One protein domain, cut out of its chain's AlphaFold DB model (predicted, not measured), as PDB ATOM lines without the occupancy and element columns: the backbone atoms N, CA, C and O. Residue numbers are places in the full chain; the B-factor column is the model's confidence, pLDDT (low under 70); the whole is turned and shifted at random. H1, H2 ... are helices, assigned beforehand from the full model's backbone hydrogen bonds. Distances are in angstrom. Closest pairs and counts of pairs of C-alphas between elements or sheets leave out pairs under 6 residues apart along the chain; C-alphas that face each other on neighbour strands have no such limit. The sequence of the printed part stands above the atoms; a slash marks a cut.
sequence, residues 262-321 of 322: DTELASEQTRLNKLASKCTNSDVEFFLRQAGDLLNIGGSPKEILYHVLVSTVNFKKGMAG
ATOM      1  N   ASP A 262     146.111 184.487 253.910       79.94
ATOM      2  CA  ASP A 262     145.743 184.930 255.260       79.94
ATOM      3  C   ASP A 262     145.089 183.813 256.084       79.94
ATOM      4  O   ASP A 262     145.055 183.871 257.319       79.94
ATOM      5  N   THR A 263     144.535 182.795 255.428       77.75
ATOM      6  CA  THR A 263     143.985 181.607 256.086       77.75
ATOM      7  C   THR A 263     145.058 180.541 256.300       77.75
ATOM      8  O   THR A 263     145.099 179.953 257.382       77.75
ATOM      9  N   GLU A 264     145.957 180.344 255.335       80.62
ATOM     10  CA  GLU A 264     147.036 179.349 255.432       80.62
ATOM     11  C   GLU A 264     148.180 179.776 256.363       80.62
ATOM     12  O   GLU A 264     148.733 178.951 257.089       80.62
ATOM     13  N   LEU A 265     148.510 181.071 256.416       82.69
ATOM     14  CA  LEU A 265     149.548 181.610 257.308       82.69
ATOM     15  C   LEU A 265     149.015 181.975 258.705       82.69
ATOM     16  O   LEU A 265     149.776 182.431 259.564       82.69
ATOM     17  N   ALA A 266     147.716 181.793 258.962       86.62
ATOM     18  CA  ALA A 266     147.120 182.103 260.256       86.62
ATOM     19  C   ALA A 266     147.636 181.164 261.355       86.62
ATOM     20  O   ALA A 266     147.619 179.940 261.222       86.62
ATOM     21  N   SER A 267     148.001 181.743 262.502       89.81
ATOM     22  CA  SER A 267     148.344 180.965 263.694       89.81
ATOM     23  C   SER A 267     147.178 180.080 264.143       89.81
ATOM     24  O   SER A 267     146.007 180.429 263.957       89.81
ATOM     25  N   GLU A 268     147.484 178.962 264.805       89.31
ATOM     26  CA  GLU A 268     146.481 178.026 265.339       89.31
ATOM     27  C   GLU A 268     145.427 178.738 266.204       89.31
ATOM     28  O   GLU A 268     144.230 178.496 266.063       89.31
ATOM     29  N   GLN A 269     145.847 179.707 267.025       89.94
ATOM     30  CA  GLN A 269     144.944 180.534 267.835       89.94
ATOM     31  C   GLN A 269     143.972 181.358 266.977       89.94
ATOM     32  O   GLN A 269     142.779 181.430 267.269       89.94
ATOM     33  N   THR A 270     144.464 181.964 265.897       90.12
ATOM     34  CA  THR A 270     143.640 182.770 264.986       90.12
ATOM     35  C   THR A 270     142.646 181.891 264.231       90.12
ATOM     36  O   THR A 270     141.482 182.266 264.075       90.12
ATOM     37  N   ARG A 271     143.073 180.696 263.807       89.44
ATOM     38  CA  ARG A 271     142.219 179.706 263.135       89.44
ATOM     39  C   ARG A 271     141.119 179.188 264.063       89.44
ATOM     40  O   ARG A 271     139.966 179.136 263.645       89.44
ATOM     41  N   LEU A 272     141.436 178.914 265.330       90.88
ATOM     42  CA  LEU A 272     140.450 178.519 266.341       90.88
ATOM     43  C   LEU A 272     139.436 179.628 266.637       90.88
ATOM     44  O   LEU A 272     138.243 179.351 266.707       90.88
ATOM     45  N   ASN A 273     139.874 180.885 266.741       90.56
ATOM     46  CA  ASN A 273     138.964 182.018 266.934       90.56
ATOM     47  C   ASN A 273     138.026 182.216 265.730       90.56
ATOM     48  O   ASN A 273     136.829 182.440 265.913       90.56
ATOM     49  N   LYS A 274     138.547 182.081 264.500       89.69
ATOM     50  CA  LYS A 274     137.743 182.098 263.265       89.69
ATOM     51  C   LYS A 274     136.762 180.919 263.197       89.69
ATOM     52  O   LYS A 274     135.674 181.068 262.653       89.69
ATOM     53  N   LEU A 275     137.136 179.744 263.705       90.94
ATOM     54  CA  LEU A 275     136.248 178.580 263.774       90.94
ATOM     55  C   LEU A 275     135.144 178.789 264.822       90.94
ATOM     56  O   LEU A 275     133.980 178.503 264.552       90.94
ATOM     57  N   ALA A 276     135.493 179.340 265.987       90.12
ATOM     58  CA  ALA A 276     134.558 179.612 267.074       90.12
ATOM     59  C   ALA A 276     133.501 180.651 266.678       90.12
ATOM     60  O   ALA A 276     132.334 180.484 267.012       90.12
ATOM     61  N   SER A 277     133.877 181.682 265.914       89.88
ATOM     62  CA  SER A 277     132.925 182.689 265.428       89.88
ATOM     63  C   SER A 277     131.951 182.165 264.367       89.88
ATOM     64  O   SER A 277     130.899 182.768 264.163       89.88
ATOM     65  N   LYS A 278     132.281 181.052 263.698       88.62
ATOM     66  CA  LYS A 278     131.434 180.398 262.687       88.62
ATOM     67  C   LYS A 278     130.441 179.393 263.274       88.62
ATOM     68  O   LYS A 278     129.527 178.991 262.562       88.62
ATOM     69  N   CYS A 279     130.628 178.967 264.522       91.31
ATOM     70  CA  CYS A 279     129.816 177.924 265.143       91.31
ATOM     71  C   CYS A 279     128.802 178.524 266.120       91.31
ATOM     72  O   CYS A 279     129.083 179.497 266.818       91.31
ATOM     73  N   THR A 280     127.629 177.901 266.211       88.62
ATOM     74  CA  THR A 280     126.617 178.221 267.226       88.62
ATOM     75  C   THR A 280     126.484 177.085 268.245       88.62
ATOM     76  O   THR A 280     127.129 176.043 268.129       88.62
ATOM     77  N   ASN A 281     125.641 177.255 269.271       84.38
ATOM     78  CA  ASN A 281     125.446 176.243 270.319       84.38
ATOM     79  C   ASN A 281     124.886 174.900 269.800       84.38
ATOM     80  O   ASN A 281     124.945 173.912 270.527       84.38
ATOM     81  N   SER A 282     124.347 174.836 268.576       88.50
ATOM     82  CA  SER A 282     123.948 173.572 267.936       88.50
ATOM     83  C   SER A 282     125.119 172.810 267.312       88.50
ATOM     84  O   SER A 282     125.013 171.606 267.103       88.50
ATOM     85  N   ASP A 283     126.246 173.479 267.058       91.25
ATOM     86  CA  ASP A 283     127.332 172.967 266.209       91.25
ATOM     87  C   ASP A 283     128.536 172.493 267.036       91.25
ATOM     88  O   ASP A 283     129.659 172.385 266.543       91.25
ATOM     89  N   VAL A 284     128.311 172.204 268.319       88.38
ATOM     90  CA  VAL A 284     129.367 171.904 269.297       88.38
ATOM     91  C   VAL A 284     130.187 170.680 268.889       88.38
ATOM     92  O   VAL A 284     131.409 170.696 268.997       88.38
ATOM     93  N   GLU A 285     129.551 169.625 268.375       89.50
ATOM     94  CA  GLU A 285     130.284 168.434 267.928       89.50
ATOM     95  C   GLU A 285     131.155 168.708 266.698       89.50
ATOM     96  O   GLU A 285     132.266 168.184 266.604       89.50
ATOM     97  N   PHE A 286     130.676 169.549 265.778       90.69
ATOM     98  CA  PHE A 286     131.432 169.965 264.599       90.69
ATOM     99  C   PHE A 286     132.629 170.830 264.999       90.69
ATOM    100  O   PHE A 286     133.751 170.560 264.568       90.69
ATOM    101  N   PHE A 287     132.408 171.799 265.892       93.50
ATOM    102  CA  PHE A 287     133.463 172.638 266.448       93.50
ATOM    103  C   PHE A 287     134.561 171.798 267.108       93.50
ATOM    104  O   PHE A 287     135.738 172.005 266.830       93.50
ATOM    105  N   LEU A 288     134.191 170.817 267.939       92.81
ATOM    106  CA  LEU A 288     135.156 169.980 268.657       92.81
ATOM    107  C   LEU A 288     136.004 169.108 267.731       92.81
ATOM    108  O   LEU A 288     137.195 168.957 267.983       92.81
ATOM    109  N   ARG A 289     135.423 168.560 266.658       92.06
ATOM    110  CA  ARG A 289     136.184 167.777 265.673       92.06
ATOM    111  C   ARG A 289     137.156 168.656 264.894       92.06
ATOM    112  O   ARG A 289     138.339 168.356 264.854       92.06
ATOM    113  N   GLN A 290     136.676 169.783 264.370       90.62
ATOM    114  CA  GLN A 290     137.503 170.712 263.594       90.62
ATOM    115  C   GLN A 290     138.604 171.365 264.444       90.62
ATOM    116  O   GLN A 290     139.722 171.549 263.977       90.62
ATOM    117  N   ALA A 291     138.320 171.684 265.710       91.69
ATOM    118  CA  ALA A 291     139.328 172.170 266.650       91.69
ATOM    119  C   ALA A 291     140.354 171.082 267.008       91.69
ATOM    120  O   ALA A 291     141.533 171.394 267.166       91.69
ATOM    121  N   GLY A 292     139.917 169.822 267.115       91.50
ATOM    122  CA  GLY A 292     140.800 168.667 267.274       91.50
ATOM    123  C   GLY A 292     141.749 168.519 266.090       91.50
ATOM    124  O   GLY A 292     142.957 168.477 266.293       91.50
ATOM    125  N   ASP A 293     141.224 168.561 264.866       90.75
ATOM    126  CA  ASP A 293     142.024 168.479 263.640       90.75
ATOM    127  C   ASP A 293     143.021 169.648 263.528       90.75
ATOM    128  O   ASP A 293     144.192 169.433 263.223       90.75
ATOM    129  N   LEU A 294     142.602 170.878 263.859       89.56
ATOM    130  CA  LEU A 294     143.483 172.056 263.885       89.56
ATOM    131  C   LEU A 294     144.649 171.925 264.872       89.56
ATOM    132  O   LEU A 294     145.712 172.485 264.624       89.56
ATOM    133  N   LEU A 295     144.443 171.221 265.987       88.31
ATOM    134  CA  LEU A 295     145.436 171.014 267.043       88.31
ATOM    135  C   LEU A 295     146.117 169.634 266.964       88.31
ATOM    136  O   LEU A 295     146.855 169.269 267.878       88.31
ATOM    137  N   ASN A 296     145.861 168.854 265.902       88.88
ATOM    138  CA  ASN A 296     146.314 167.466 265.739       88.88
ATOM    139  C   ASN A 296     145.932 166.523 266.905       88.88
ATOM    140  O   ASN A 296     146.670 165.602 267.259       88.88
ATOM    141  N   ILE A 297     144.756 166.726 267.502       90.06
ATOM    142  CA  ILE A 297     144.164 165.853 268.521       90.06
ATOM    143  C   ILE A 297     143.058 165.027 267.857       90.06
ATOM    144  O   ILE A 297     141.933 165.494 267.688       90.06
ATOM    145  N   GLY A 298     143.378 163.788 267.484       85.06
ATOM    146  CA  GLY A 298     142.408 162.852 266.911       85.06
ATOM    147  C   GLY A 298     141.529 162.178 267.972       85.06
ATOM    148  O   GLY A 298     141.965 161.959 269.102       85.06
ATOM    149  N   GLY A 299     140.303 161.811 267.596       87.62
ATOM    150  CA  GLY A 299     139.399 161.015 268.434       87.62
ATOM    151  C   GLY A 299     137.936 161.437 268.342       87.62
ATOM    152  O   GLY A 299     137.552 162.305 267.555       87.62
ATOM    153  N   SER A 300     137.090 160.818 269.165       89.94
ATOM    154  CA  SER A 300     135.707 161.269 269.338       89.94
ATOM    155  C   SER A 300     135.658 162.638 270.049       89.94
ATOM    156  O   SER A 300     136.567 162.963 270.815       89.94
ATOM    157  N   PRO A 301     134.598 163.461 269.888       90.75
ATOM    158  CA  PRO A 301     134.504 164.771 270.552       90.75
ATOM    159  C   PRO A 301     134.729 164.723 272.073       90.75
ATOM    160  O   PRO A 301     135.268 165.656 272.668       90.75
ATOM    161  N   LYS A 302     134.346 163.607 272.709       91.25
ATOM    162  CA  LYS A 302     134.553 163.358 274.139       91.25
ATOM    163  C   LYS A 302     136.018 163.069 274.475       91.25
ATOM    164  O   LYS A 302     136.497 163.545 275.498       91.25
ATOM    165  N   GLU A 303     136.723 162.323 273.627       91.06
ATOM    166  CA  GLU A 303     138.158 162.044 273.778       91.06
ATOM    167  C   GLU A 303     139.000 163.306 273.583       91.06
ATOM    168  O   GLU A 303     139.904 163.558 274.377       91.06
ATOM    169  N   ILE A 304     138.653 164.140 272.597       92.12
ATOM    170  CA  ILE A 304     139.324 165.422 272.338       92.12
ATOM    171  C   ILE A 304     139.196 166.338 273.565       92.12
ATOM    172  O   ILE A 304     140.195 166.843 274.080       92.12
ATOM    173  N   LEU A 305     137.979 166.495 274.100       91.00
ATOM    174  CA  LEU A 305     137.744 167.265 275.325       91.00
ATOM    175  C   LEU A 305     138.489 166.691 276.528       91.00
ATOM    176  O   LEU A 305     139.074 167.445 277.305       91.00
ATOM    177  N   TYR A 306     138.480 165.368 276.684       91.75
ATOM    178  CA  TYR A 306     139.199 164.702 277.760       91.75
ATOM    179  C   TYR A 306     140.705 164.987 277.682       91.75
ATOM    180  O   TYR A 306     141.309 165.361 278.685       91.75
ATOM    181  N   HIS A 307     141.299 164.905 276.490       90.06
ATOM    182  CA  HIS A 307     142.716 165.183 276.264       90.06
ATOM    183  C   HIS A 307     143.096 166.639 276.583       90.06
ATOM    184  O   HIS A 307     144.106 166.897 277.249       90.06
ATOM    185  N   VAL A 308     142.258 167.600 276.180       89.88
ATOM    186  CA  VAL A 308     142.441 169.024 276.509       89.88
ATOM    187  C   VAL A 308     142.305 169.260 278.018       89.88
ATOM    188  O   VAL A 308     143.107 169.977 278.621       89.88
ATOM    189  N   LEU A 309     141.328 168.627 278.669       90.44
ATOM    190  CA  LEU A 309     141.084 168.787 280.102       90.44
ATOM    191  C   LEU A 309     142.214 168.174 280.944       90.44
ATOM    192  O   LEU A 309     142.689 168.794 281.894       90.44
ATOM    193  N   VAL A 310     142.723 167.005 280.560       90.81
ATOM    194  CA  VAL A 310     143.909 166.400 281.185       90.81
ATOM    195  C   VAL A 310     145.135 167.298 281.011       90.81
ATOM    196  O   VAL A 310     145.838 167.564 281.986       90.81
ATOM    197  N   SER A 311     145.363 167.826 279.806       87.06
ATOM    198  CA  SER A 311     146.489 168.724 279.516       87.06
ATOM    199  C   SER A 311     146.431 170.018 280.333       87.06
ATOM    200  O   SER A 311     147.431 170.425 280.921       87.06
ATOM    201  N   THR A 312     145.254 170.636 280.455       88.69
ATOM    202  CA  THR A 312     145.066 171.858 281.261       88.69
ATOM    203  C   THR A 312     145.214 171.602 282.759       88.69
ATOM    204  O   THR A 312     145.841 172.396 283.463       88.69
ATOM    205  N   VAL A 313     144.702 170.476 283.262       90.75
ATOM    206  CA  VAL A 313     144.886 170.069 284.663       90.75
ATOM    207  C   VAL A 313     146.358 169.788 284.961       90.75
ATOM    208  O   VAL A 313     146.857 170.232 285.994       90.75
ATOM    209  N   ASN A 314     147.071 169.103 284.065       86.56
ATOM    210  CA  ASN A 314     148.503 168.836 284.211       86.56
ATOM    211  C   ASN A 314     149.329 170.125 284.158       86.56
ATOM    212  O   ASN A 314     150.205 170.318 284.999       86.56
ATOM    213  N   PHE A 315     148.998 171.046 283.249       87.06
ATOM    214  CA  PHE A 315     149.603 172.377 283.195       87.06
ATOM    215  C   PHE A 315     149.396 173.146 284.511       87.06
ATOM    216  O   PHE A 315     150.350 173.663 285.091       87.06
ATOM    217  N   LYS A 316     148.171 173.141 285.056       85.75
ATOM    218  CA  LYS A 316     147.849 173.805 286.330       85.75
ATOM    219  C   LYS A 316     148.535 173.150 287.536       85.75
ATOM    220  O   LYS A 316     149.000 173.861 288.423       85.75
ATOM    221  N   LYS A 317     148.644 171.816 287.570       81.12
ATOM    222  CA  LYS A 317     149.415 171.084 288.596       81.12
ATOM    223  C   LYS A 317     150.910 171.406 288.523       81.12
ATOM    224  O   LYS A 317     151.532 171.565 289.564       81.12
ATOM    225  N   GLY A 318     151.462 171.563 287.317       66.00
ATOM    226  CA  GLY A 318     152.847 171.993 287.100       66.00
ATOM    227  C   GLY A 318     153.129 173.436 287.537       66.00
ATOM    228  O   GLY A 318     154.246 173.735 287.947       66.00
ATOM    229  N   MET A 319     152.125 174.321 287.520       57.78
ATOM    230  CA  MET A 319     152.238 175.686 288.061       57.78
ATOM    231  C   MET A 319     152.095 175.763 289.589       57.78
ATOM    232  O   MET A 319     152.595 176.709 290.180       57.78
ATOM    233  N   ALA A 320     151.444 174.792 290.238       53.97
ATOM    234  CA  ALA A 320     151.288 174.758 291.699       53.97
ATOM    235  C   ALA A 320     152.526 174.215 292.448       53.97
ATOM    236  O   ALA A 320     152.530 174.177 293.676       53.97
ATOM    237  N   GLY A 321     153.552 173.763 291.716       55.41
ATOM    238  CA  GLY A 321     154.817 173.234 292.243       55.41
ATOM    239  C   GLY A 321     156.022 174.170 292.082       55.41
ATOM    240  O   GLY A 321     157.154 173.688 292.123       55.41
TER     241      GLY A 321
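What this domain is: This is residues 262 to 321 of the 322 residues of the protein "IFT complex B" of Giardia intestinalis (strain ATCC 50803 / WB clone C6) (UniProt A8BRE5). The longest helix, H3, is an arm that leaves a small body made of a helical hairpin, H1 and H2; residues 309 to 321, at its far end, stick out free. H1 and H2 are side by side and run opposite ways, and H3 meets the hairpin on the H2 side, with its first residues, 301 to 305. The printed part has 60 residues with three named helices, in the order H1, H2, H3, and no named strand; its class is all helix. The whole is loose, with a radius of gyration of the C-alphas of 13.2 A, and the C-alphas span 39 by 26 by 20 A, the arm adding to the length.

Where its parts are: H3, residues 301 to 319, is 27.2 A long from first to last C-alpha, from C-alpha 301 at (134.504, 164.771, 270.552) to C-alpha 319 at (152.238, 175.686, 288.061). H2, residues 284 to 294, measures 15.1 A from first to last C-alpha. H1, residues 268 to 278, measures 15.5 A and begins with C-alpha 268 at (146.481, 178.026, 265.339). Residues 262 to 267 come before H1, and residues 320 and 321 follow H3.

How they stand to each other: H3 touches H2 with residues 301 to 305 alone. The closest C-alphas of the two are those of Leu 288 and Pro 301, 5.6 A apart. Their lines stand at a steep tilt of 63 degrees, and they run the same way. H2 also touches H1, with the C-alphas of Leu 272 and Ala 291 closest, at 6.5 A. H1 and H2 form a helical hairpin, at a shallow tilt of 22 degrees and opposite ways, with their centres 10.6 A apart. H1 and H3 are apart. In H2 and H3 every O i to N i+4 pair is within hydrogen-bond range, and in H1 6 of 7 are.

The domain as a whole: The two C-alphas farthest apart are those of Asp 262 and Gly 321, the first and last printed residues, at 39.8 A. Without residues 309 to 321, which stand free and of which 309 to 319 belong to H3, the body has 47 residues, spans 31 by 23 by 12 A and has a radius of gyration of 10.7 A. The printed part has no cut. The link from H1 to H2 is tight, with 5 residues, and the link from H2 to H3 is short, with 6 residues. The mean pLDDT of the printed part is 86.9, and residues 318 to 321 are under 70.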